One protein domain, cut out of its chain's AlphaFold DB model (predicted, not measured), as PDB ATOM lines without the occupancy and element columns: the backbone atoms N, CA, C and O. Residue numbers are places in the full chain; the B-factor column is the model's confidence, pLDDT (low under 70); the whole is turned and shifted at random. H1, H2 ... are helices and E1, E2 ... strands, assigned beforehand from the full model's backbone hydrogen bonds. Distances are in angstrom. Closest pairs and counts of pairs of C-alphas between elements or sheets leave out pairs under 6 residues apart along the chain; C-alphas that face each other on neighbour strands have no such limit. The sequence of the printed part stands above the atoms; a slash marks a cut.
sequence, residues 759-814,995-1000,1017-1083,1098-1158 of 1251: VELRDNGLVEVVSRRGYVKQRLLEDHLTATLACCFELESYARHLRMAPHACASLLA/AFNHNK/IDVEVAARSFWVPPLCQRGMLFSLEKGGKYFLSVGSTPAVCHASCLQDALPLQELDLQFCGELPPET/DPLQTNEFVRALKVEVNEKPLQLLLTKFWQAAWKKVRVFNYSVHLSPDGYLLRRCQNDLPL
ATOM      1  N   VAL A 759      30.546  35.153   8.960       86.44
ATOM      2  CA  VAL A 759      30.774  35.639  10.312       86.44
ATOM      3  C   VAL A 759      31.893  34.869  10.996       86.44
ATOM      4  O   VAL A 759      31.894  33.637  11.005       86.44
ATOM      5  N   GLU A 760      32.799  35.605  11.630       85.56
ATOM      6  CA  GLU A 760      33.779  35.058  12.564       85.56
ATOM      7  C   GLU A 760      33.369  35.400  14.000       85.56
ATOM      8  O   GLU A 760      32.839  36.479  14.293       85.56
ATOM      9  N   LEU A 761      33.587  34.444  14.904       85.12
ATOM     10  CA  LEU A 761      33.358  34.606  16.335       85.12
ATOM     11  C   LEU A 761      34.675  35.034  16.982       85.12
ATOM     12  O   LEU A 761      35.642  34.275  16.970       85.12
ATOM     13  N   ARG A 762      34.713  36.241  17.549       86.69
ATOM     14  CA  ARG A 762      35.866  36.739  18.310       86.69
ATOM     15  C   ARG A 762      35.759  36.306  19.775       86.69
ATOM     16  O   ARG A 762      34.664  36.276  20.336       86.69
ATOM     17  N   ASP A 763      36.901  36.065  20.424       84.81
ATOM     18  CA  ASP A 763      36.997  35.555  21.810       84.81
ATOM     19  C   ASP A 763      36.262  36.405  22.867       84.81
ATOM     20  O   ASP A 763      35.950  35.934  23.959       84.81
ATOM     21  N   ASN A 764      35.973  37.672  22.557       87.50
ATOM     22  CA  ASN A 764      35.228  38.594  23.413       87.50
ATOM     23  C   ASN A 764      33.696  38.538  23.223       87.50
ATOM     24  O   ASN A 764      32.990  39.409  23.731       87.50
ATOM     25  N   GLY A 765      33.179  37.560  22.471       87.94
ATOM     26  CA  GLY A 765      31.753  37.404  22.180       87.94
ATOM     27  C   GLY A 765      31.222  38.318  21.071       87.94
ATOM     28  O   GLY A 765      30.013  38.347  20.841       87.94
ATOM     29  N   LEU A 766      32.082  39.061  20.363       89.44
ATOM     30  CA  LEU A 766      31.659  39.791  19.165       89.44
ATOM     31  C   LEU A 766      31.539  38.848  17.960       89.44
ATOM     32  O   LEU A 766      32.389  37.988  17.735       89.44
ATOM     33  N   VAL A 767      30.491  39.060  17.169       88.88
ATOM     34  CA  VAL A 767      30.268  38.432  15.865       88.88
ATOM     35  C   VAL A 767      30.573  39.472  14.801       88.88
ATOM     36  O   VAL A 767      29.800  40.410  14.587       88.88
ATOM     37  N   GLU A 768      31.712  39.318  14.142       88.19
ATOM     38  CA  GLU A 768      32.110  40.190  13.044       88.19
ATOM     39  C   GLU A 768      31.638  39.579  11.727       88.19
ATOM     40  O   GLU A 768      31.894  38.408  11.466       88.19
ATOM     41  N   VAL A 769      30.954  40.360  10.887       88.06
ATOM     42  CA  VAL A 769      30.680  39.948   9.505       88.06
ATOM     43  C   VAL A 769      31.949  40.234   8.704       88.06
ATOM     44  O   VAL A 769      32.218  41.384   8.375       88.06
ATOM     45  N   VAL A 770      32.747  39.204   8.426       86.06
ATOM     46  CA  VAL A 770      34.083  39.336   7.814       86.06
ATOM     47  C   VAL A 770      34.012  39.470   6.291       86.06
ATOM     48  O   VAL A 770      34.883  40.084   5.677       86.06
ATOM     49  N   SER A 771      32.943  38.978   5.655       82.75
ATOM     50  CA  SER A 771      32.688  39.230   4.231       82.75
ATOM     51  C   SER A 771      31.211  39.496   3.947       82.75
ATOM     52  O   SER A 771      30.331  38.725   4.321       82.75
ATOM     53  N   ARG A 772      30.900  40.591   3.248       81.81
ATOM     54  CA  ARG A 772      29.528  40.863   2.800       81.81
ATOM     55  C   ARG A 772      29.248  40.050   1.542       81.81
ATOM     56  O   ARG A 772      29.792  40.347   0.479       81.81
ATOM     57  N   ARG A 773      28.366  39.047   1.647       80.25
ATOM     58  CA  ARG A 773      27.864  38.308   0.478       80.25
ATOM     59  C   ARG A 773      27.291  39.284  -0.544       80.25
ATOM     60  O   ARG A 773      26.427  40.091  -0.209       80.25
ATOM     61  N   GLY A 774      27.735  39.161  -1.795       78.50
ATOM     62  CA  GLY A 774      27.196  39.975  -2.880       78.50
ATOM     63  C   GLY A 774      25.692  39.751  -3.070       78.50
ATOM     64  O   GLY A 774      25.206  38.643  -2.810       78.50
ATOM     65  N   TYR A 775      24.955  40.769  -3.531       79.75
ATOM     66  CA  TYR A 775      23.477  40.811  -3.508       79.75
ATOM     67  C   TYR A 775      22.790  39.508  -3.964       79.75
ATOM     68  O   TYR A 775      21.861  39.025  -3.316       79.75
ATOM     69  N   VAL A 776      23.274  38.884  -5.045       77.19
ATOM     70  CA  VAL A 776      22.717  37.626  -5.577       77.19
ATOM     71  C   VAL A 776      22.869  36.456  -4.595       77.19
ATOM     72  O   VAL A 776      21.943  35.662  -4.455       77.19
ATOM     73  N   LYS A 777      24.007  36.346  -3.899       77.88
ATOM     74  CA  LYS A 777      24.282  35.287  -2.910       77.88
ATOM     75  C   LYS A 777      23.514  35.530  -1.611       77.88
ATOM     76  O   LYS A 777      22.968  34.583  -1.053       77.88
ATOM     77  N   GLN A 778      23.413  36.787  -1.174       81.44
ATOM     78  CA  GLN A 778      22.602  37.153  -0.012       81.44
ATOM     79  C   GLN A 778      21.116  36.851  -0.256       81.44
ATOM     80  O   GLN A 778      20.477  36.171   0.546       81.44
ATOM     81  N   ARG A 779      20.588  37.230  -1.425       79.44
ATOM     82  CA  ARG A 779      19.221  36.872  -1.818       79.44
ATOM     83  C   ARG A 779      19.024  35.361  -1.964       79.44
ATOM     84  O   ARG A 779      17.985  34.854  -1.564       79.44
ATOM     85  N   LEU A 780      20.008  34.620  -2.484       76.12
ATOM     86  CA  LEU A 780      19.933  33.155  -2.589       76.12
ATOM     87  C   LEU A 780      19.782  32.478  -1.214       76.12
ATOM     88  O   LEU A 780      19.115  31.442  -1.121       76.12
ATOM     89  N   LEU A 781      20.389  33.070  -0.180       79.44
ATOM     90  CA  LEU A 781      20.330  32.646   1.219       79.44
ATOM     91  C   LEU A 781      18.980  32.992   1.869       79.44
ATOM     92  O   LEU A 781      18.386  32.150   2.539       79.44
ATOM     93  N   GLU A 782      18.466  34.197   1.617       80.06
ATOM     94  CA  GLU A 782      17.135  34.645   2.052       80.06
ATOM     95  C   GLU A 782      16.014  33.829   1.377       80.06
ATOM     96  O   GLU A 782      15.082  33.385   2.051       80.06
ATOM     97  N   ASP A 783      16.147  33.527   0.079       77.88
ATOM     98  CA  ASP A 783      15.288  32.596  -0.666       77.88
ATOM     99  C   ASP A 783      15.363  31.174  -0.075       77.88
ATOM    100  O   ASP A 783      14.345  30.485  -0.012       77.88
ATOM    101  N   HIS A 784      16.551  30.714   0.351       76.62
ATOM    102  CA  HIS A 784      16.728  29.389   0.960       76.62
ATOM    103  C   HIS A 784      16.042  29.303   2.326       76.62
ATOM    104  O   HIS A 784      15.209  28.423   2.526       76.62
ATOM    105  N   LEU A 785      16.296  30.261   3.226       77.50
ATOM    106  CA  LEU A 785      15.600  30.358   4.511       77.50
ATOM    107  C   LEU A 785      14.078  30.437   4.303       77.50
ATOM    108  O   LEU A 785      13.326  29.705   4.941       77.50
ATOM    109  N   THR A 786      13.617  31.252   3.352       76.06
ATOM    110  CA  THR A 786      12.191  31.371   3.001       76.06
ATOM    111  C   THR A 786      11.608  30.056   2.473       76.06
ATOM    112  O   THR A 786      10.458  29.737   2.780       76.06
ATOM    113  N   ALA A 787      12.376  29.262   1.722       68.50
ATOM    114  CA  ALA A 787      11.964  27.937   1.262       68.50
ATOM    115  C   ALA A 787      11.924  26.906   2.405       68.50
ATOM    116  O   ALA A 787      10.932  26.189   2.525       68.50
ATOM    117  N   THR A 788      12.926  26.873   3.289       69.69
ATOM    118  CA  THR A 788      12.939  25.998   4.475       69.69
ATOM    119  C   THR A 788      11.757  26.306   5.394       69.69
ATOM    120  O   THR A 788      11.016  25.395   5.762       69.69
ATOM    121  N   LEU A 789      11.498  27.587   5.677       71.44
ATOM    122  CA  LEU A 789      10.311  28.028   6.416       71.44
ATOM    123  C   LEU A 789       9.014  27.622   5.692       71.44
ATOM    124  O   LEU A 789       8.081  27.138   6.326       71.44
ATOM    125  N   ALA A 790       8.948  27.739   4.361       68.31
ATOM    126  CA  ALA A 790       7.787  27.277   3.600       68.31
ATOM    127  C   ALA A 790       7.537  25.769   3.755       68.31
ATOM    128  O   ALA A 790       6.397  25.374   3.988       68.31
ATOM    129  N   CYS A 791       8.583  24.943   3.686       64.38
ATOM    130  CA  CYS A 791       8.478  23.502   3.904       64.38
ATOM    131  C   CYS A 791       8.024  23.170   5.334       64.38
ATOM    132  O   CYS A 791       7.117  22.357   5.495       64.38
ATOM    133  N   CYS A 792       8.575  23.835   6.355       64.31
ATOM    134  CA  CYS A 792       8.154  23.651   7.751       64.31
ATOM    135  C   CYS A 792       6.664  23.991   7.937       64.31
ATOM    136  O   CYS A 792       5.905  23.177   8.455       64.31
ATOM    137  N   PHE A 793       6.219  25.143   7.421       65.44
ATOM    138  CA  PHE A 793       4.825  25.605   7.488       65.44
ATOM    139  C   PHE A 793       3.824  24.635   6.844       65.44
ATOM    140  O   PHE A 793       2.717  24.449   7.358       65.44
ATOM    141  N   GLU A 794       4.184  24.031   5.710       62.03
ATOM    142  CA  GLU A 794       3.321  23.064   5.028       62.03
ATOM    143  C   GLU A 794       3.352  21.690   5.722       62.03
ATOM    144  O   GLU A 794       2.293  21.095   5.913       62.03
ATOM    145  N   LEU A 795       4.514  21.215   6.193       60.50
ATOM    146  CA  LEU A 795       4.627  19.954   6.943       60.50
ATOM    147  C   LEU A 795       3.899  20.011   8.295       60.50
ATOM    148  O   LEU A 795       3.097  19.125   8.592       60.50
ATOM    149  N   GLU A 796       4.106  21.063   9.089       63.34
ATOM    150  CA  GLU A 796       3.399  21.255  10.360       63.34
ATOM    151  C   GLU A 796       1.893  21.354  10.156       63.34
ATOM    152  O   GLU A 796       1.123  20.677  10.836       63.34
ATOM    153  N   SER A 797       1.448  22.168   9.197       61.66
ATOM    154  CA  SER A 797       0.018  22.304   8.932       61.66
ATOM    155  C   SER A 797      -0.598  20.987   8.431       61.66
ATOM    156  O   SER A 797      -1.781  20.743   8.672       61.66
ATOM    157  N   TYR A 798       0.178  20.105   7.787       61.31
ATOM    158  CA  TYR A 798      -0.267  18.770   7.375       61.31
ATOM    159  C   TYR A 798      -0.337  17.805   8.559       61.31
ATOM    160  O   TYR A 798      -1.334  17.097   8.709       61.31
ATOM    161  N   ALA A 799       0.632  17.863   9.477       63.78
ATOM    162  CA  ALA A 799       0.533  17.181  10.762       63.78
ATOM    163  C   ALA A 799      -0.709  17.647  11.546       63.78
ATOM    164  O   ALA A 799      -1.466  16.804  12.023       63.78
ATOM    165  N   ARG A 800      -0.994  18.960  11.609       65.88
ATOM    166  CA  ARG A 800      -2.239  19.503  12.193       65.88
ATOM    167  C   ARG A 800      -3.476  18.946  11.483       65.88
ATOM    168  O   ARG A 800      -4.375  18.456  12.154       65.88
ATOM    169  N   HIS A 801      -3.511  18.933  10.148       66.81
ATOM    170  CA  HIS A 801      -4.644  18.383   9.393       66.81
ATOM    171  C   HIS A 801      -4.934  16.909   9.725       66.81
ATOM    172  O   HIS A 801      -6.098  16.538   9.864       66.81
ATOM    173  N   LEU A 802      -3.896  16.086   9.899       64.62
ATOM    174  CA  LEU A 802      -4.033  14.679  10.292       64.62
ATOM    175  C   LEU A 802      -4.353  14.473  11.785       64.62
ATOM    176  O   LEU A 802      -4.857  13.410  12.142       64.62
ATOM    177  N   ARG A 803      -4.065  15.460  12.645       68.75
ATOM    178  CA  ARG A 803      -4.302  15.437  14.103       68.75
ATOM    179  C   ARG A 803      -5.684  15.950  14.531       68.75
ATOM    180  O   ARG A 803      -6.073  15.698  15.664       68.75
ATOM    181  N   MET A 804      -6.412  16.649  13.661       71.50
ATOM    182  CA  MET A 804      -7.738  17.220  13.955       71.50
ATOM    183  C   MET A 804      -8.886  16.311  13.489       71.50
ATOM    184  O   MET A 804      -8.772  15.628  12.462       71.50
ATOM    185  N   ALA A 805     -10.015  16.294  14.202       79.50
ATOM    186  CA  ALA A 805     -11.179  15.525  13.771       79.50
ATOM    187  C   ALA A 805     -11.809  16.122  12.485       79.50
ATOM    188  O   ALA A 805     -11.661  17.310  12.196       79.50
ATOM    189  N   PRO A 806     -12.479  15.312  11.641       75.56
ATOM    190  CA  PRO A 806     -12.661  13.864  11.766       75.56
ATOM    191  C   PRO A 806     -11.452  13.040  11.276       75.56
ATOM    192  O   PRO A 806     -11.421  11.823  11.448       75.56
ATOM    193  N   HIS A 807     -10.434  13.675  10.683       76.44
ATOM    194  CA  HIS A 807      -9.295  12.985  10.063       76.44
ATOM    195  C   HIS A 807      -8.429  12.230  11.077       76.44
ATOM    196  O   HIS A 807      -7.957  11.131  10.777       76.44
ATOM    197  N   ALA A 808      -8.297  12.769  12.289       80.81
ATOM    198  CA  ALA A 808      -7.642  12.122  13.420       80.81
ATOM    199  C   ALA A 808      -8.280  10.766  13.760       80.81
ATOM    200  O   ALA A 808      -7.573   9.778  13.954       80.81
ATOM    201  N   CYS A 809      -9.615  10.674  13.730       84.50
ATOM    202  CA  CYS A 809     -10.346   9.436  13.998       84.50
ATOM    203  C   CYS A 809      -9.934   8.315  13.029       84.50
ATOM    204  O   CYS A 809      -9.889   7.153  13.420       84.50
ATOM    205  N   ALA A 810      -9.528   8.637  11.793       81.06
ATOM    206  CA  ALA A 810      -9.046   7.645  10.832       81.06
ATOM    207  C   ALA A 810      -7.730   6.943  11.250       81.06
ATOM    208  O   ALA A 810      -7.337   5.958  10.614       81.06
ATOM    209  N   SER A 811      -7.047   7.427  12.290       81.25
ATOM    210  CA  SER A 811      -5.885   6.780  12.912       81.25
ATOM    211  C   SER A 811      -6.269   5.765  14.001       81.25
ATOM    212  O   SER A 811      -5.476   4.877  14.292       81.25
ATOM    213  N   LEU A 812      -7.500   5.794  14.530       84.00
ATOM    214  CA  LEU A 812      -7.994   4.810  15.513       84.00
ATOM    215  C   LEU A 812      -8.006   3.364  14.970       84.00
ATOM    216  O   LEU A 812      -8.000   2.410  15.744       84.00
ATOM    217  N   LEU A 813      -7.987   3.183  13.643       81.56
ATOM    218  CA  LEU A 813      -7.909   1.856  13.012       81.56
ATOM    219  C   LEU A 813      -6.489   1.321  12.814       81.56
ATOM    220  O   LEU A 813      -6.339   0.252  12.231       81.56
ATOM    221  N   ALA A 814      -5.447   2.038  13.237       80.31
ATOM    222  CA  ALA A 814      -4.098   1.498  13.144       80.31
ATOM    223  C   ALA A 814      -3.977   0.243  14.026       80.31
ATOM    224  O   ALA A 814      -4.153   0.311  15.245       80.31
ATOM    225  N   ALA A 995      -6.887  22.218  -1.080       35.06
ATOM    226  CA  ALA A 995      -7.923  22.212  -0.053       35.06
ATOM    227  C   ALA A 995      -7.355  22.325   1.352       35.06
ATOM    228  O   ALA A 995      -7.996  22.857   2.254       35.06
ATOM    229  N   PHE A 996      -6.125  21.837   1.486       42.19
ATOM    230  CA  PHE A 996      -5.231  22.113   2.578       42.19
ATOM    231  C   PHE A 996      -5.315  23.572   3.026       42.19
ATOM    232  O   PHE A 996      -5.763  23.791   4.136       42.19
ATOM    233  N   ASN A 997      -5.030  24.570   2.182       43.50
ATOM    234  CA  ASN A 997      -5.058  25.982   2.593       43.50
ATOM    235  C   ASN A 997      -6.450  26.498   3.004       43.50
ATOM    236  O   ASN A 997      -6.548  27.357   3.879       43.50
ATOM    237  N   HIS A 998      -7.527  25.959   2.431       44.16
ATOM    238  CA  HIS A 998      -8.895  26.328   2.812       44.16
ATOM    239  C   HIS A 998      -9.334  25.685   4.142       44.16
ATOM    240  O   HIS A 998      -9.884  26.370   5.001       44.16
ATOM    241  N   ASN A 999      -9.046  24.398   4.357       52.94
ATOM    242  CA  ASN A 999      -9.296  23.717   5.632       52.94
ATOM    243  C   ASN A 999      -8.318  24.170   6.727       52.94
ATOM    244  O   ASN A 999      -8.699  24.209   7.886       52.94
ATOM    245  N   LYS A1000      -7.078  24.532   6.380       63.22
ATOM    246  CA  LYS A1000      -6.000  24.965   7.286       63.22
ATOM    247  C   LYS A1000      -6.436  26.136   8.146       63.22
ATOM    248  O   LYS A1000      -6.197  26.083   9.341       63.22
ATOM    249  N   ILE A1017      -9.168  30.553  28.864       84.19
ATOM    250  CA  ILE A1017      -9.519  31.800  28.185       84.19
ATOM    251  C   ILE A1017     -10.898  31.645  27.538       84.19
ATOM    252  O   ILE A1017     -11.175  30.634  26.893       84.19
ATOM    253  N   ASP A1018     -11.763  32.654  27.680       87.44
ATOM    254  CA  ASP A1018     -13.120  32.609  27.130       87.44
ATOM    255  C   ASP A1018     -13.108  32.396  25.602       87.44
ATOM    256  O   ASP A1018     -12.609  33.210  24.817       87.44
ATOM    257  N   VAL A1019     -13.686  31.267  25.189       86.06
ATOM    258  CA  VAL A1019     -13.696  30.778  23.807       86.06
ATOM    259  C   VAL A1019     -14.533  31.671  22.878       86.06
ATOM    260  O   VAL A1019     -14.262  31.740  21.679       86.06
ATOM    261  N   GLU A1020     -15.503  32.427  23.398       86.12
ATOM    262  CA  GLU A1020     -16.229  33.424  22.610       86.12
ATOM    263  C   GLU A1020     -15.322  34.609  22.264       86.12
ATOM    264  O   GLU A1020     -15.291  35.061  21.116       86.12
ATOM    265  N   VAL A1021     -14.516  35.072  23.222       82.81
ATOM    266  CA  VAL A1021     -13.495  36.103  22.981       82.81
ATOM    267  C   VAL A1021     -12.397  35.570  22.041       82.81
ATOM    268  O   VAL A1021     -11.869  36.331  21.225       82.81
ATOM    269  N   ALA A1022     -12.129  34.257  22.061       79.88
ATOM    270  CA  ALA A1022     -11.175  33.589  21.167       79.88
ATOM    271  C   ALA A1022     -11.672  33.600  19.722       79.88
ATOM    272  O   ALA A1022     -11.019  34.142  18.829       79.88
ATOM    273  N   ALA A1023     -12.883  33.088  19.514       80.44
ATOM    274  CA  ALA A1023     -13.556  33.063  18.228       80.44
ATOM    275  C   ALA A1023     -13.695  34.476  17.630       80.44
ATOM    276  O   ALA A1023     -13.371  34.709  16.464       80.44
ATOM    277  N   ARG A1024     -14.065  35.464  18.457       75.81
ATOM    278  CA  ARG A1024     -14.109  36.887  18.072       75.81
ATOM    279  C   ARG A1024     -12.740  37.456  17.660       75.81
ATOM    280  O   ARG A1024     -12.730  38.531  17.054       75.81
ATOM    281  N   SER A1025     -11.627  36.763  17.926       69.31
ATOM    282  CA  SER A1025     -10.238  37.187  17.676       69.31
ATOM    283  C   SER A1025      -9.535  36.487  16.491       69.31
ATOM    284  O   SER A1025      -8.547  37.019  15.988       69.31
ATOM    285  N   PHE A1026     -10.074  35.392  15.940       67.50
ATOM    286  CA  PHE A1026      -9.463  34.612  14.833       67.50
ATOM    287  C   PHE A1026      -9.783  35.134  13.410       67.50
ATOM    288  O   PHE A1026      -9.943  34.378  12.456       67.50
ATOM    289  N   TRP A1027      -9.923  36.449  13.251       56.66
ATOM    290  CA  TRP A1027     -10.499  37.090  12.052       56.66
ATOM    291  C   TRP A1027      -9.476  37.831  11.179       56.66
ATOM    292  O   TRP A1027      -9.842  38.315  10.105       56.66
ATOM    293  N   VAL A1028      -8.222  37.982  11.624       54.72
ATOM    294  CA  VAL A1028      -7.245  38.789  10.879       54.72
ATOM    295  C   VAL A1028      -6.555  37.943   9.796       54.72
ATOM    296  O   VAL A1028      -5.998  36.894  10.115       54.72
ATOM    297  N   PRO A1029      -6.522  38.387   8.524       54.12
ATOM    298  CA  PRO A1029      -5.634  37.830   7.500       54.12
ATOM    299  C   PRO A1029      -4.156  37.986   7.907       54.12
ATOM    300  O   PRO A1029      -3.861  38.683   8.883       54.12
ATOM    301  N   PRO A1030      -3.210  37.357   7.189       60.91
ATOM    302  CA  PRO A1030      -1.824  37.281   7.636       60.91
ATOM    303  C   PRO A1030      -1.115  38.636   7.765       60.91
ATOM    304  O   PRO A1030      -0.623  39.199   6.787       60.91
ATOM    305  N   LEU A1031      -1.062  39.137   9.006       65.81
ATOM    306  CA  LEU A1031      -0.319  40.333   9.412       65.81
ATOM    307  C   LEU A1031       1.184  40.056   9.460       65.81
ATOM    308  O   LEU A1031       1.989  40.907   9.094       65.81
ATOM    309  N   CYS A1032       1.554  38.861   9.915       71.88
ATOM    310  CA  CYS A1032       2.917  38.374   9.870       71.88
ATOM    311  C   CYS A1032       3.136  37.686   8.515       71.88
ATOM    312  O   CYS A1032       2.435  36.742   8.143       71.88
ATOM    313  N   GLN A1033       4.083  38.213   7.741       77.50
ATOM    314  CA  GLN A1033       4.524  37.623   6.475       77.50
ATOM    315  C   GLN A1033       5.581  36.545   6.758       77.50
ATOM    316  O   GLN A1033       6.261  36.614   7.779       77.50
ATOM    317  N   ARG A1034       5.756  35.559   5.866       83.19
ATOM    318  CA  ARG A1034       6.841  34.570   6.013       83.19
ATOM    319  C   ARG A1034       8.194  35.288   6.054       83.19
ATOM    320  O   ARG A1034       8.412  36.218   5.285       83.19
ATOM    321  N   GLY A1035       9.073  34.856   6.954       85.88
ATOM    322  CA  GLY A1035      10.356  35.499   7.232       85.88
ATOM    323  C   GLY A1035      10.251  36.755   8.101       85.88
ATOM    324  O   GLY A1035      11.273  37.303   8.481       85.88
ATOM    325  N   MET A1036       9.060  37.237   8.470       89.44
ATOM    326  CA  MET A1036       8.978  38.441   9.299       89.44
ATOM    327  C   MET A1036       9.479  38.158  10.723       89.44
ATOM    328  O   MET A1036       8.913  37.322  11.430       89.44
ATOM    329  N   LEU A1037      10.524  38.880  11.134       91.88
ATOM    330  CA  LEU A1037      11.067  38.880  12.491       91.88
ATOM    331  C   LEU A1037      10.271  39.846  13.379       91.88
ATOM    332  O   LEU A1037      10.131  41.027  13.049       91.88
ATOM    333  N   PHE A1038       9.779  39.371  14.522       91.12
ATOM    334  CA  PHE A1038       9.039  40.194  15.479       91.12
ATOM    335  C   PHE A1038       9.344  39.852  16.944       91.12
ATOM    336  O   PHE A1038       9.790  38.754  17.257       91.12
ATOM    337  N   SER A1039       9.076  40.786  17.856       89.88
ATOM    338  CA  SER A1039       8.955  40.535  19.295       89.88
ATOM    339  C   SER A1039       7.562  40.929  19.788       89.88
ATOM    340  O   SER A1039       6.845  41.732  19.177       89.88
ATOM    341  N   LEU A1040       7.170  40.334  20.912       81.94
ATOM    342  CA  LEU A1040       5.869  40.569  21.540       81.94
ATOM    343  C   LEU A1040       5.799  41.932  22.241       81.94
ATOM    344  O   LEU A1040       4.784  42.623  22.200       81.94
ATOM    345  N   GLU A1041       6.894  42.279  22.911       81.00
ATOM    346  CA  GLU A1041       7.084  43.452  23.762       81.00
ATOM    347  C   GLU A1041       8.538  43.931  23.585       81.00
ATOM    348  O   GLU A1041       9.398  43.175  23.110       81.00
ATOM    349  N   LYS A1042       8.844  45.190  23.925       73.56
ATOM    350  CA  LYS A1042      10.201  45.739  23.759       73.56
ATOM    351  C   LYS A1042      11.144  45.108  24.790       73.56
ATOM    352  O   LYS A1042      10.945  45.299  25.983       73.56
ATOM    353  N   GLY A1043      12.134  44.344  24.321       72.25
ATOM    354  CA  GLY A1043      12.987  43.501  25.173       72.25
ATOM    355  C   GLY A1043      12.370  42.148  25.566       72.25
ATOM    356  O   GLY A1043      12.893  41.478  26.449       72.25
ATOM    357  N   GLY A1044      11.256  41.739  24.946       81.25
ATOM    358  CA  GLY A1044      10.739  40.370  25.049       81.25
ATOM    359  C   GLY A1044      11.420  39.408  24.066       81.25
ATOM    360  O   GLY A1044      12.158  39.846  23.185       81.25
ATOM    361  N   LYS A1045      11.117  38.103  24.176       87.62
ATOM    362  CA  LYS A1045      11.562  37.077  23.212       87.62
ATOM    363  C   LYS A1045      11.218  37.461  21.761       87.62
ATOM    364  O   LYS A1045      10.214  38.141  21.511       87.62
ATOM    365  N   TYR A1046      12.043  36.990  20.826       90.56
ATOM    366  CA  TYR A1046      11.912  37.226  19.388       90.56
ATOM    367  C   TYR A1046      11.415  35.971  18.667       90.56
ATOM    368  O   TYR A1046      11.622  34.853  19.136       90.56
ATOM    369  N   PHE A1047      10.768  36.169  17.521       89.19
ATOM    370  CA  PHE A1047      10.077  35.133  16.762       89.19
ATOM    371  C   PHE A1047      10.232  35.366  15.257       89.19
ATOM    372  O   PHE A1047      10.098  36.498  14.787       89.19
ATOM    373  N   LEU A1048      10.482  34.299  14.497       89.31
ATOM    374  CA  LEU A1048      10.565  34.322  13.036       89.31
ATOM    375  C   LEU A1048       9.341  33.629  12.431       89.31
ATOM    376  O   LEU A1048       9.140  32.431  12.627       89.31
ATOM    377  N   SER A1049       8.525  34.370  11.681       85.88
ATOM    378  CA  SER A1049       7.298  33.823  11.090       85.88
ATOM    379  C   SER A1049       7.597  32.794   9.991       85.88
ATOM    380  O   SER A1049       8.212  33.105   8.969       85.88
ATOM    381  N   VAL A1050       7.113  31.568  10.174       77.19
ATOM    382  CA  VAL A1050       7.349  30.403   9.302       77.19
ATOM    383  C   VAL A1050       6.409  30.420   8.089       77.19
ATOM    384  O   VAL A1050       6.751  29.986   6.984       77.19
ATOM    385  N   GLY A1051       5.225  31.009   8.258       72.38
ATOM    386  CA  GLY A1051       4.240  31.205   7.201       72.38
ATOM    387  C   GLY A1051       3.729  32.634   7.086       72.38
ATOM    388  O   GLY A1051       4.157  33.545   7.793       72.38
ATOM    389  N   SER A1052       2.767  32.808   6.183       65.44
ATOM    390  CA  SER A1052       1.825  33.924   6.225       65.44
ATOM    391  C   SER A1052       0.765  33.611   7.288       65.44
ATOM    392  O   SER A1052      -0.137  32.808   7.038       65.44
ATOM    393  N   THR A1053       0.880  34.213   8.468       55.06
ATOM    394  CA  THR A1053       0.193  33.786   9.700       55.06
ATOM    395  C   THR A1053      -1.041  34.639  10.030       55.06
ATOM    396  O   THR A1053      -0.882  35.807  10.406       55.06
ATOM    397  N   PRO A1054      -2.278  34.113   9.862       51.22
ATOM    398  CA  PRO A1054      -3.521  34.856  10.097       51.22
ATOM    399  C   PRO A1054      -3.700  35.255  11.571       51.22
ATOM    400  O   PRO A1054      -4.078  34.443  12.411       51.22
ATOM    401  N   ALA A1055      -3.484  36.546  11.840       50.19
ATOM    402  CA  ALA A1055      -3.401  37.181  13.157       50.19
ATOM    403  C   ALA A1055      -2.221  36.721  14.037       50.19
ATOM    404  O   ALA A1055      -2.046  35.547  14.339       50.19
ATOM    405  N   VAL A1056      -1.479  37.688  14.586       46.94
ATOM    406  CA  VAL A1056      -0.420  37.406  15.578       46.94
ATOM    407  C   VAL A1056      -0.995  36.909  16.915       46.94
ATOM    408  O   VAL A1056      -0.325  36.214  17.665       46.94
ATOM    409  N   CYS A1057      -2.263  37.224  17.194       44.81
ATOM    410  CA  CYS A1057      -2.985  36.801  18.396       44.81
ATOM    411  C   CYS A1057      -3.524  35.356  18.320       44.81
ATOM    412  O   CYS A1057      -4.174  34.898  19.258       44.81
ATOM    413  N   HIS A1058      -3.326  34.640  17.208       51.84
ATOM    414  CA  HIS A1058      -3.900  33.310  17.025       51.84
ATOM    415  C   HIS A1058      -2.988  32.223  17.606       51.84
ATOM    416  O   HIS A1058      -1.826  32.101  17.233       51.84
ATOM    417  N   ALA A1059      -3.546  31.369  18.463       48.00
ATOM    418  CA  ALA A1059      -2.867  30.214  19.056       48.00
ATOM    419  C   ALA A1059      -2.113  29.299  18.073       48.00
ATOM    420  O   ALA A1059      -1.055  28.781  18.416       48.00
ATOM    421  N   SER A1060      -2.617  29.117  16.853       48.94
ATOM    422  CA  SER A1060      -1.950  28.355  15.787       48.94
ATOM    423  C   SER A1060      -0.795  29.124  15.130       48.94
ATOM    424  O   SER A1060       0.230  28.537  14.795       48.94
ATOM    425  N   CYS A1061      -0.897  30.453  15.024       51.38
ATOM    426  CA  CYS A1061       0.144  31.305  14.436       51.38
ATOM    427  C   CYS A1061       1.409  31.419  15.299       51.38
ATOM    428  O   CYS A1061       2.431  31.917  14.839       51.38
ATOM    429  N   LEU A1062       1.328  30.928  16.535       54.88
ATOM    430  CA  LEU A1062       2.414  30.805  17.505       54.88
ATOM    431  C   LEU A1062       3.046  29.393  17.480       54.88
ATOM    432  O   LEU A1062       3.941  29.103  18.265       54.88
ATOM    433  N   GLN A1063       2.574  28.529  16.570       57.84
ATOM    434  CA  GLN A1063       3.265  27.331  16.062       57.84
ATOM    435  C   GLN A1063       3.985  27.703  14.760       57.84
ATOM    436  O   GLN A1063       5.187  27.522  14.634       57.84
ATOM    437  N   ASP A1064       3.269  28.388  13.860       69.88
ATOM    438  CA  ASP A1064       3.789  28.972  12.614       69.88
ATOM    439  C   ASP A1064       4.795  30.145  12.820       69.88
ATOM    440  O   ASP A1064       5.008  30.952  11.908       69.88
ATOM    441  N   ALA A1065       5.415  30.266  13.997       76.44
ATOM    442  CA  ALA A1065       6.442  31.247  14.339       76.44
ATOM    443  C   ALA A1065       7.509  30.601  15.242       76.44
ATOM    444  O   ALA A1065       7.238  30.266  16.394       76.44
ATOM    445  N   LEU A1066       8.732  30.451  14.728       81.62
ATOM    446  CA  LEU A1066       9.850  29.864  15.470       81.62
ATOM    447  C   LEU A1066      10.326  30.839  16.558       81.62
ATOM    448  O   LEU A1066      10.621  31.988  16.212       81.62
ATOM    449  N   PRO A1067      10.450  30.427  17.833       85.69
ATOM    450  CA  PRO A1067      11.128  31.236  18.837       85.69
ATOM    451  C   PRO A1067      12.612  31.362  18.497       85.69
ATOM    452  O   PRO A1067      13.217  30.488  17.871       85.69
ATOM    453  N   LEU A1068      13.199  32.481  18.905       88.88
ATOM    454  CA  LEU A1068      14.608  32.774  18.708       88.88
ATOM    455  C   LEU A1068      15.274  33.042  20.056       88.88
ATOM    456  O   LEU A1068      14.862  33.936  20.801       88.88
ATOM    457  N   GLN A1069      16.343  32.300  20.318       91.12
ATOM    458  CA  GLN A1069      17.224  32.523  21.449       91.12
ATOM    459  C   GLN A1069      18.106  33.730  21.127       91.12
ATOM    460  O   GLN A1069      18.820  33.744  20.121       91.12
ATOM    461  N   GLU A1070      18.055  34.751  21.978       93.12
ATOM    462  CA  GLU A1070      18.982  35.875  21.920       93.12
ATOM    463  C   GLU A1070      20.265  35.477  22.665       93.12
ATOM    464  O   GLU A1070      20.249  35.262  23.876       93.12
ATOM    465  N   LEU A1071      21.358  35.291  21.922       92.12
ATOM    466  CA  LEU A1071      22.624  34.772  22.446       92.12
ATOM    467  C   LEU A1071      23.399  35.849  23.228       92.12
ATOM    468  O   LEU A1071      23.130  37.046  23.111       92.12
ATOM    469  N   ASP A1072      24.418  35.437  23.985       92.75
ATOM    470  CA  ASP A1072      25.434  36.346  24.552       92.75
ATOM    471  C   ASP A1072      26.507  36.774  23.526       92.75
ATOM    472  O   ASP A1072      27.461  37.469  23.864       92.75
ATOM    473  N   LEU A1073      26.312  36.409  22.255       92.25
ATOM    474  CA  LEU A1073      27.090  36.869  21.107       92.25
ATOM    475  C   LEU A1073      26.513  38.183  20.554       92.25
ATOM    476  O   LEU A1073      25.291  38.310  20.461       92.25
ATOM    477  N   GLN A1074      27.347  39.146  20.147       94.12
ATOM    478  CA  GLN A1074      26.898  40.472  19.684       94.12
ATOM    479  C   GLN A1074      27.459  40.870  18.314       94.12
ATOM    480  O   GLN A1074      28.668  40.944  18.128       94.12
ATOM    481  N   PHE A1075      26.575  41.218  17.382       93.44
ATOM    482  CA  PHE A1075      26.933  41.929  16.158       93.44
ATOM    483  C   PHE A1075      27.188  43.411  16.455       93.44
ATOM    484  O   PHE A1075      26.435  44.030  17.213       93.44
ATOM    485  N   CYS A1076      28.202  43.986  15.810       90.38
ATOM    486  CA  CYS A1076      28.593  45.387  15.954       90.38
ATOM    487  C   CYS A1076      28.767  46.079  14.595       90.38
ATOM    488  O   CYS A1076      29.294  45.474  13.661       90.38
ATOM    489  N   GLY A1077      28.381  47.354  14.516       85.12
ATOM    490  CA  GLY A1077      28.629  48.215  13.357       85.12
ATOM    491  C   GLY A1077      27.862  47.832  12.088       85.12
ATOM    492  O   GLY A1077      27.002  46.950  12.091       85.12
ATOM    493  N   GLU A1078      28.176  48.519  10.990       88.56
ATOM    494  CA  GLU A1078      27.662  48.231   9.642       88.56
ATOM    495  C   GLU A1078      28.296  46.959   9.052       88.56
ATOM    496  O   GLU A1078      29.371  46.529   9.471       88.56
ATOM    497  N   LEU A1079      27.637  46.346   8.064       86.19
ATOM    498  CA  LEU A1079      28.238  45.296   7.241       86.19
ATOM    499  C   LEU A1079      29.491  45.857   6.549       86.19
ATOM    500  O   LEU A1079      29.468  47.015   6.113       86.19
ATOM    501  N   PRO A1080      30.546  45.048   6.342       85.75
ATOM    502  CA  PRO A1080      31.676  45.486   5.535       85.75
ATOM    503  C   PRO A1080      31.203  45.874   4.122       85.75
ATOM    504  O   PRO A1080      30.157  45.390   3.660       85.75
ATOM    505  N   PRO A1081      31.951  46.735   3.407       81.94
ATOM    506  CA  PRO A1081      31.648  47.043   2.015       81.94
ATOM    507  C   PRO A1081      31.533  45.752   1.195       81.94
ATOM    508  O   PRO A1081      32.250  44.781   1.442       81.94
ATOM    509  N   GLU A1082      30.609  45.730   0.230       75.62
ATOM    510  CA  GLU A1082      30.401  44.572  -0.645       75.62
ATOM    511  C   GLU A1082      31.720  44.259  -1.357       75.62
ATOM    512  O   GLU A1082      32.228  45.077  -2.124       75.62
ATOM    513  N   THR A1083      32.317  43.104  -1.043       65.50
ATOM    514  CA  THR A1083      33.634  42.728  -1.563       65.50
ATOM    515  C   THR A1083      33.499  42.461  -3.055       65.50
ATOM    516  O   THR A1083      33.076  41.375  -3.458       65.50
ATOM    517  N   ASP A1098      21.405  48.649   5.524       81.69
ATOM    518  CA  ASP A1098      21.911  47.917   6.675       81.69
ATOM    519  C   ASP A1098      20.915  47.966   7.848       81.69
ATOM    520  O   ASP A1098      20.345  49.031   8.116       81.69
ATOM    521  N   PRO A1099      20.665  46.850   8.560       81.75
ATOM    522  CA  PRO A1099      19.900  46.901   9.798       81.75
ATOM    523  C   PRO A1099      20.618  47.642  10.943       81.75
ATOM    524  O   PRO A1099      19.916  48.056  11.865       81.75
ATOM    525  N   LEU A1100      21.947  47.825  10.910       87.94
ATOM    526  CA  LEU A1100      22.714  48.541  11.946       87.94
ATOM    527  C   LEU A1100      23.509  49.725  11.381       87.94
ATOM    528  O   LEU A1100      23.936  49.701  10.230       87.94
ATOM    529  N   GLN A1101      23.755  50.728  12.224       88.12
ATOM    530  CA  GLN A1101      24.706  51.823  11.975       88.12
ATOM    531  C   GLN A1101      26.073  51.551  12.633       88.12
ATOM    532  O   GLN A1101      26.185  50.704  13.519       88.12
ATOM    533  N   THR A1102      27.106  52.317  12.263       85.38
ATOM    534  CA  THR A1102      28.523  52.115  12.645       85.38
ATOM    535  C   THR A1102      28.777  51.897  14.144       85.38
ATOM    536  O   THR A1102      29.720  51.200  14.503       85.38
ATOM    537  N   ASN A1103      27.948  52.481  15.016       87.06
ATOM    538  CA  ASN A1103      28.079  52.409  16.479       87.06
ATOM    539  C   ASN A1103      26.931  51.639  17.170       87.06
ATOM    540  O   ASN A1103      26.815  51.691  18.394       87.06
ATOM    541  N   GLU A1104      26.056  50.966  16.417       91.56
ATOM    542  CA  GLU A1104      24.977  50.145  16.978       91.56
ATOM    543  C   GLU A1104      25.467  48.717  17.281       91.56
ATOM    544  O   GLU A1104      26.298  48.146  16.569       91.56
ATOM    545  N   PHE A1105      24.923  48.134  18.353       91.75
ATOM    546  CA  PHE A1105      25.226  46.778  18.815       91.75
ATOM    547  C   PHE A1105      23.921  46.021  19.064       91.75
ATOM    548  O   PHE A1105      23.001  46.539  19.705       91.75
ATOM    549  N   VAL A1106      23.839  44.775  18.597       93.81
ATOM    550  CA  VAL A1106      22.708  43.876  18.877       93.81
ATOM    551  C   VAL A1106      23.205  42.475  19.184       93.81
ATOM    552  O   VAL A1106      24.154  41.984  18.577       93.81
ATOM    553  N   ARG A1107      22.518  41.791  20.095       94.81
ATOM    554  CA  ARG A1107      22.735  40.363  20.318       94.81
ATOM    555  C   ARG A1107      22.299  39.559  19.088       94.81
ATOM    556  O   ARG A1107      21.296  39.881  18.447       94.81
ATOM    557  N   ALA A1108      23.065  38.527  18.755       93.31
ATOM    558  CA  ALA A1108      22.754  37.604  17.674       93.31
ATOM    559  C   ALA A1108      21.541  36.743  18.048       93.31
ATOM    560  O   ALA A1108      21.473  36.201  19.153       93.31
ATOM    561  N   LEU A1109      20.594  36.593  17.121       94.06
ATOM    562  CA  LEU A1109      19.455  35.695  17.301       94.06
ATOM    563  C   LEU A1109      19.714  34.364  16.591       94.06
ATOM    564  O   LEU A1109      20.063  34.353  15.409       94.06
ATOM    565  N   LYS A1110      19.486  33.251  17.290       90.25
ATOM    566  CA  LYS A1110      19.534  31.886  16.743       90.25
ATOM    567  C   LYS A1110      18.173  31.213  16.899       90.25
ATOM    568  O   LYS A1110      17.452  31.497  17.849       90.25
ATOM    569  N   VAL A1111      17.806  30.324  15.977       81.81
ATOM    570  CA  VAL A1111      16.532  29.586  16.054       81.81
ATOM    571  C   VAL A1111      16.531  28.654  17.271       81.81
ATOM    572  O   VAL A1111      17.364  27.754  17.372       81.81
ATOM    573  N   GLU A1112      15.595  28.873  18.197       78.38
ATOM    574  CA  GLU A1112      15.436  28.088  19.424       78.38
ATOM    575  C   GLU A1112      14.543  26.876  19.132       78.38
ATOM    576  O   GLU A1112      13.326  26.983  19.049       78.38
ATOM    577  N   VAL A1113      15.144  25.701  18.938       60.69
ATOM    578  CA  VAL A1113      14.415  24.500  18.471       60.69
ATOM    579  C   VAL A1113      13.978  23.550  19.601       60.69
ATOM    580  O   VAL A1113      13.582  22.421  19.327       60.69
ATOM    581  N   ASN A1114      14.084  23.985  20.864       55.81
ATOM    582  CA  ASN A1114      13.895  23.136  22.051       55.81
ATOM    583  C   ASN A1114      12.748  23.584  22.989       55.81
ATOM    584  O   ASN A1114      12.312  22.789  23.820       55.81
ATOM    585  N   GLU A1115      12.266  24.831  22.909       54.19
ATOM    586  CA  GLU A1115      11.139  25.304  23.733       54.19
ATOM    587  C   GLU A1115       9.782  25.002  23.084       54.19
ATOM    588  O   GLU A1115       9.634  25.086  21.868       54.19
ATOM    589  N   LYS A1116       8.754  24.740  23.905       56.50
ATOM    590  CA  LYS A1116       7.354  24.625  23.458       56.50
ATOM    591  C   LYS A1116       6.756  26.034  23.297       56.50
ATOM    592  O   LYS A1116       6.309  26.598  24.299       56.50
ATOM    593  N   PRO A1117       6.697  26.628  22.084       54.31
ATOM    594  CA  PRO A1117       6.555  28.088  21.945       54.31
ATOM    595  C   PRO A1117       5.174  28.587  22.404       54.31
ATOM    596  O   PRO A1117       5.022  29.652  23.004       54.31
ATOM    597  N   LEU A1118       4.168  27.745  22.159       52.97
ATOM    598  CA  LEU A1118       2.739  27.945  22.382       52.97
ATOM    599  C   LEU A1118       2.357  28.593  23.717       52.97
ATOM    600  O   LEU A1118       1.693  29.629  23.729       52.97
ATOM    601  N   GLN A1119       2.718  27.972  24.843       52.72
ATOM    602  CA  GLN A1119       2.139  28.315  26.153       52.72
ATOM    603  C   GLN A1119       2.621  29.680  26.667       52.72
ATOM    604  O   GLN A1119       1.839  30.469  27.207       52.72
ATOM    605  N   LEU A1120       3.908  29.969  26.465       53.66
ATOM    606  CA  LEU A1120       4.570  31.187  26.936       53.66
ATOM    607  C   LEU A1120       4.207  32.397  26.056       53.66
ATOM    608  O   LEU A1120       4.073  33.516  26.549       53.66
ATOM    609  N   LEU A1121       3.961  32.155  24.765       55.09
ATOM    610  CA  LEU A1121       3.434  33.149  23.836       55.09
ATOM    611  C   LEU A1121       1.967  33.499  24.118       55.09
ATOM    612  O   LEU A1121       1.632  34.679  24.208       55.09
ATOM    613  N   LEU A1122       1.085  32.505  24.259       55.22
ATOM    614  CA  LEU A1122      -0.366  32.734  24.268       55.22
ATOM    615  C   LEU A1122      -0.883  33.523  25.467       55.22
ATOM    616  O   LEU A1122      -1.719  34.409  25.292       55.22
ATOM    617  N   THR A1123      -0.355  33.237  26.660       54.91
ATOM    618  CA  THR A1123      -0.690  33.969  27.896       54.91
ATOM    619  C   THR A1123      -0.436  35.471  27.756       54.91
ATOM    620  O   THR A1123      -1.194  36.280  28.291       54.91
ATOM    621  N   LYS A1124       0.591  35.855  26.987       58.66
ATOM    622  CA  LYS A1124       0.942  37.251  26.712       58.66
ATOM    623  C   LYS A1124       0.234  37.822  25.483       58.66
ATOM    624  O   LYS A1124      -0.207  38.970  25.529       58.66
ATOM    625  N   PHE A1125       0.093  37.047  24.404       59.72
ATOM    626  CA  PHE A1125      -0.457  37.531  23.131       59.72
ATOM    627  C   PHE A1125      -1.915  37.965  23.213       59.72
ATOM    628  O   PHE A1125      -2.312  38.940  22.581       59.72
ATOM    629  N   TRP A1126      -2.706  37.283  24.032       55.34
ATOM    630  CA  TRP A1126      -4.108  37.629  24.256       55.34
ATOM    631  C   TRP A1126      -4.318  38.969  24.962       55.34
ATOM    632  O   TRP A1126      -5.317  39.645  24.735       55.34
ATOM    633  N   GLN A1127      -3.350  39.382  25.781       53.97
ATOM    634  CA  GLN A1127      -3.309  40.698  26.423       53.97
ATOM    635  C   GLN A1127      -2.489  41.712  25.596       53.97
ATOM    636  O   GLN A1127      -2.226  42.835  26.037       53.97
ATOM    637  N   ALA A1128      -2.049  41.323  24.396       54.59
ATOM    638  CA  ALA A1128      -1.246  42.122  23.486       54.59
ATOM    639  C   ALA A1128      -2.058  42.490  22.238       54.59
ATOM    640  O   ALA A1128      -1.989  41.829  21.203       54.59
ATOM    641  N   ALA A1129      -2.770  43.618  22.318       64.31
ATOM    642  CA  ALA A1129      -3.225  44.330  21.124       64.31
ATOM    643  C   ALA A1129      -2.058  44.500  20.132       64.31
ATOM    644  O   ALA A1129      -0.906  44.666  20.551       64.31
ATOM    645  N   TRP A1130      -2.337  44.544  18.824       72.69
ATOM    646  CA  TRP A1130      -1.311  44.610  17.764       72.69
ATOM    647  C   TRP A1130      -0.314  45.774  17.929       72.69
ATOM    648  O   TRP A1130       0.798  45.721  17.410       72.69
ATOM    649  N   LYS A1131      -0.688  46.803  18.699       76.25
ATOM    650  CA  LYS A1131       0.147  47.932  19.142       76.25
ATOM    651  C   LYS A1131       1.399  47.519  19.935       76.25
ATOM    652  O   LYS A1131       2.368  48.282  19.968       76.25
ATOM    653  N   LYS A1132       1.380  46.356  20.601       82.88
ATOM    654  CA  LYS A1132       2.556  45.802  21.290       82.88
ATOM    655  C   LYS A1132       3.553  45.188  20.303       82.88
ATOM    656  O   LYS A1132       4.744  45.411  20.481       82.88
ATOM    657  N   VAL A1133       3.071  44.500  19.258       85.88
ATOM    658  CA  VAL A1133       3.895  43.728  18.308       85.88
ATOM    659  C   VAL A1133       4.902  44.620  17.590       85.88
ATOM    660  O   VAL A1133       4.535  45.564  16.878       85.88
ATOM    661  N   ARG A1134       6.181  44.286  17.774       90.88
ATOM    662  CA  ARG A1134       7.333  45.009  17.235       90.88
ATOM    663  C   ARG A1134       8.005  44.186  16.158       90.88
ATOM    664  O   ARG A1134       8.365  43.045  16.399       90.88
ATOM    665  N   VAL A1135       8.154  44.758  14.973       91.81
ATOM    666  CA  VAL A1135       8.744  44.121  13.794       91.81
ATOM    667  C   VAL A1135      10.138  44.689  13.572       91.81
ATOM    668  O   VAL A1135      10.345  45.896  13.712       91.81
ATOM    669  N   PHE A1136      11.078  43.825  13.208       93.25
ATOM    670  CA  PHE A1136      12.478  44.178  12.996       93.25
ATOM    671  C   PHE A1136      12.895  43.817  11.569       93.25
ATOM    672  O   PHE A1136      12.595  42.728  11.079       93.25
ATOM    673  N   ASN A1137      13.635  44.713  10.920       91.38
ATOM    674  CA  ASN A1137      14.461  44.333   9.777       91.38
ATOM    675  C   ASN A1137      15.638  43.484  10.289       91.38
ATOM    676  O   ASN A1137      16.075  43.653  11.430       91.38
ATOM    677  N   TYR A1138      16.172  42.593   9.459       92.75
ATOM    678  CA  TYR A1138      17.335  41.779   9.807       92.75
ATOM    679  C   TYR A1138      18.104  41.345   8.557       92.75
ATOM    680  O   TYR A1138      17.534  41.289   7.468       92.75
ATOM    681  N   SER A1139      19.384  41.019   8.728       91.00
ATOM    682  CA  SER A1139      20.187  40.276   7.755       91.00
ATOM    683  C   SER A1139      20.430  38.840   8.236       91.00
ATOM    684  O   SER A1139      20.445  38.560   9.439       91.00
ATOM    685  N   VAL A1140      20.569  37.918   7.279       90.44
ATOM    686  CA  VAL A1140      20.805  36.483   7.509       90.44
ATOM    687  C   VAL A1140      22.282  36.173   7.295       90.44
ATOM    688  O   VAL A1140      22.804  36.481   6.224       90.44
ATOM    689  N   HIS A1141      22.911  35.525   8.273       89.12
ATOM    690  CA  HIS A1141      24.317  35.117   8.261       89.12
ATOM    691  C   HIS A1141      24.446  33.609   8.524       89.12
ATOM    692  O   HIS A1141      23.562  33.013   9.144       89.12
ATOM    693  N   LEU A1142      25.538  32.992   8.066       84.44
ATOM    694  CA  LEU A1142      25.893  31.597   8.343       84.44
ATOM    695  C   LEU A1142      27.114  31.568   9.261       84.44
ATOM    696  O   LEU A1142      28.200  31.973   8.845       84.44
ATOM    697  N   SER A1143      26.947  31.060  10.481       84.19
ATOM    698  CA  SER A1143      28.060  30.620  11.323       84.19
ATOM    699  C   SER A1143      28.305  29.113  11.133       84.19
ATOM    700  O   SER A1143      27.458  28.429  10.552       84.19
ATOM    701  N   PRO A1144      29.420  28.556  11.647       75.94
ATOM    702  CA  PRO A1144      29.644  27.105  11.662       75.94
ATOM    703  C   PRO A1144      28.525  26.308  12.357       75.94
ATOM    704  O   PRO A1144      28.286  25.154  12.013       75.94
ATOM    705  N   ASP A1145      27.806  26.937  13.295       74.81
ATOM    706  CA  ASP A1145      26.676  26.340  14.015       74.81
ATOM    707  C   ASP A1145      25.299  26.689  13.408       74.81
ATOM    708  O   ASP A1145      24.272  26.484  14.075       74.81
ATOM    709  N   GLY A1146      25.258  27.262  12.202       80.62
ATOM    710  CA  GLY A1146      24.035  27.563  11.457       80.62
ATOM    711  C   GLY A1146      23.656  29.032  11.314       80.62
ATOM    712  O   GLY A1146      24.453  29.951  11.491       80.62
ATOM    713  N   TYR A1147      22.391  29.253  10.959       85.19
ATOM    714  CA  TYR A1147      21.850  30.589  10.736       85.19
ATOM    715  C   TYR A1147      21.869  31.458  12.002       85.19
ATOM    716  O   TYR A1147      21.230  31.135  13.009       85.19
ATOM    717  N   LEU A1148      22.519  32.619  11.894       90.88
ATOM    718  CA  LEU A1148      22.414  33.732  12.835       90.88
ATOM    719  C   LEU A1148      21.683  34.901  12.167       90.88
ATOM    720  O   LEU A1148      21.946  35.236  11.009       90.88
ATOM    721  N   LEU A1149      20.773  35.545  12.899       93.19
ATOM    722  CA  LEU A1149      20.031  36.711  12.420       93.19
ATOM    723  C   LEU A1149      20.541  37.978  13.117       93.19
ATOM    724  O   LEU A1149      20.537  38.078  14.348       93.19
ATOM    725  N   ARG A1150      20.951  38.961  12.311       93.50
ATOM    726  CA  ARG A1150      21.436  40.282  12.736       93.50
ATOM    727  C   ARG A1150      20.304  41.293  12.557       93.50
ATOM    728  O   ARG A1150      20.079  41.794  11.457       93.50
ATOM    729  N   ARG A1151      19.526  41.515  13.620       93.69
ATOM    730  CA  ARG A1151      18.361  42.421  13.622       93.69
ATOM    731  C   ARG A1151      18.762  43.895  13.680       93.69
ATOM    732  O   ARG A1151      19.848  44.216  14.137       93.69
ATOM    733  N   CYS A1152      17.863  44.799  13.309       90.19
ATOM    734  CA  CYS A1152      18.047  46.222  13.579       90.19
ATOM    735  C   CYS A1152      17.836  46.563  15.065       90.19
ATOM    736  O   CYS A1152      17.100  45.878  15.787       90.19
ATOM    737  N   GLN A1153      18.461  47.649  15.532       87.12
ATOM    738  CA  GLN A1153      18.237  48.164  16.889       87.12
ATOM    739  C   GLN A1153      16.866  48.854  17.021       87.12
ATOM    740  O   GLN A1153      16.216  48.764  18.065       87.12
ATOM    741  N   ASN A1154      16.411  49.513  15.954       89.44
ATOM    742  CA  ASN A1154      15.166  50.276  15.920       89.44
ATOM    743  C   ASN A1154      13.967  49.399  15.531       89.44
ATOM    744  O   ASN A1154      13.932  48.834  14.439       89.44
ATOM    745  N   ASP A1155      12.974  49.310  16.414       91.94
ATOM    746  CA  ASP A1155      11.761  48.520  16.206       91.94
ATOM    747  C   ASP A1155      10.655  49.282  15.449       91.94
ATOM    748  O   ASP A1155      10.538  50.504  15.547       91.94
ATOM    749  N   LEU A1156       9.812  48.561  14.700       92.25
ATOM    750  CA  LEU A1156       8.661  49.123  13.985       92.25
ATOM    751  C   LEU A1156       7.339  48.561  14.527       92.25
ATOM    752  O   LEU A1156       7.170  47.342  14.572       92.25
ATOM    753  N   PRO A1157       6.343  49.401  14.861       91.94
ATOM    754  CA  PRO A1157       4.983  48.929  15.110       91.94
ATOM    755  C   PRO A1157       4.430  48.179  13.888       91.94
ATOM    756  O   PRO A1157       4.583  48.645  12.757       91.94
ATOM    757  N   LEU A1158       3.743  47.053  14.103       88.31
ATOM    758  CA  LEU A1158       3.286  46.136  13.044       88.31
ATOM    759  C   LEU A1158       2.586  46.813  11.846       88.31
ATOM    760  O   LEU A1158       2.872  46.495  10.694       88.31
TER     761      LEU A1158
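What this domain is: This is residues 759 to 814, 995 to 1000, 1017 to 1083 and 1098 to 1158 of the 1251 residues of the protein "Hypothetical protein" of Symbiodinium sp. CCMP2592 (UniProt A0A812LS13). A strongly twisted, branched sheet folds round on itself into a small, uneven ring: E8, beside E4, runs on into E9, beside E10, while E5, E6 and E7 make the way round. The long helix H1 passes along this body, grazing it, and runs on past it toward H3 and H2; the E1 and E2 hairpin extends the sheet from E6, and H5 grazes it elsewhere. The printed part has 190 residues, with named elements in the order E1 E2 H1 H2 H3 H4 E3 E4 E5 E6 E7 H5 E8 E9 E10, a mixed class of helices and strands. Its sheet of nine strands is mostly antiparallel, with E2 and E6 parallel. The whole is compact, radius of gyration of the C-alphas 18.5 A, but elongated, spanning 57 by 36 by 28 A.

How they stand to each other: E1, residues 759 to 761, and E2, residues 766 to 769, form an antiparallel hairpin, with N 760 and O 768 at 3.0 A, within hydrogen-bond range. H1, residues 775 to 803, only grazes the sheet with residues 778 to 793. H2, residues 808 to 811, is close to H1 but not clearly touching, the closest C-alphas being Leu 802 and Ala 808, 5.4 A. H3, residues 995 to 1000, touches residues 797 to 801 of H1 alone, about perpendicular at 81 degrees; the closest C-alphas, Ser 797 and Lys 1000, are 6.8 A apart. H4, residues 1019 to 1023, touches no helix and is not on the sheet. E3, residues 1030 to 1032, pairs with no named strand. E4, residues 1037 to 1039, E5, residues 1046 to 1049, and E6, residues 1065 to 1076, form a meander of two hairpins, each strand the antiparallel neighbour of the one before: N 1038 and O 1047 are at 2.9 A, N 1048 and O 1066 at 2.9 A. E6 bends by 87 degrees at residue 1072; E2 and E5 lie on one side of it, with N 767 and O 1074 at 2.8 A, and E7, residues 1105 to 1111, antiparallel, on the other side, with N 1069 and O 1110 at 2.8 A. H5, residues 1117 to 1125, only grazes the sheet; its closest C-alphas to E6 are Pro 1117 and Pro 1067, 6.4 A. E8, residues 1134 to 1136, is antiparallel to E4, N 1039 and O 1134 at 2.8 A, and runs on into E9, residues 1138 to 1143, at 57 degrees. E9 and E10, residues 1146 to 1151, form a hairpin, N 1139 and O 1150 at 2.9 A, and E10 is antiparallel to E7, N 1149 and O 1109 at 2.9 A. Every O i to N i+4 pair is within hydrogen-bond range in H1, H3 and H4, and 3 of 5 in H5; H2 is too short for such a pair.

Where its parts are: E1 begins at C-alpha 759 (30.774, 35.639, 10.312). H1 is 41.5 A long and ends at C-alpha 803 (-4.302, 15.437, 14.103). E6 is 26.3 A, E7 19.5 A, E10 16.1 A, E9 15.6 A and H5 11.8 A long. E10 ends at C-alpha 1151 (18.361, 42.421, 13.622).

The domain as a whole: The C-alphas of Leu 813 and Asn 1103 are the two farthest apart, 62.2 A. Three cuts leave gaps between C-alphas: 24.9 A from 814 to 995, 22.3 A from 1000 to 1017 and 15.2 A from 1083 to 1098. Of the links that are printed whole, E5 to E6 is long, with 15 residues. Mean pLDDT of the printed part is 76.2; 60 residues are under 70, among them 790 to 803, 995 to 1000, 1052 to 1064 and 1113 to 1129.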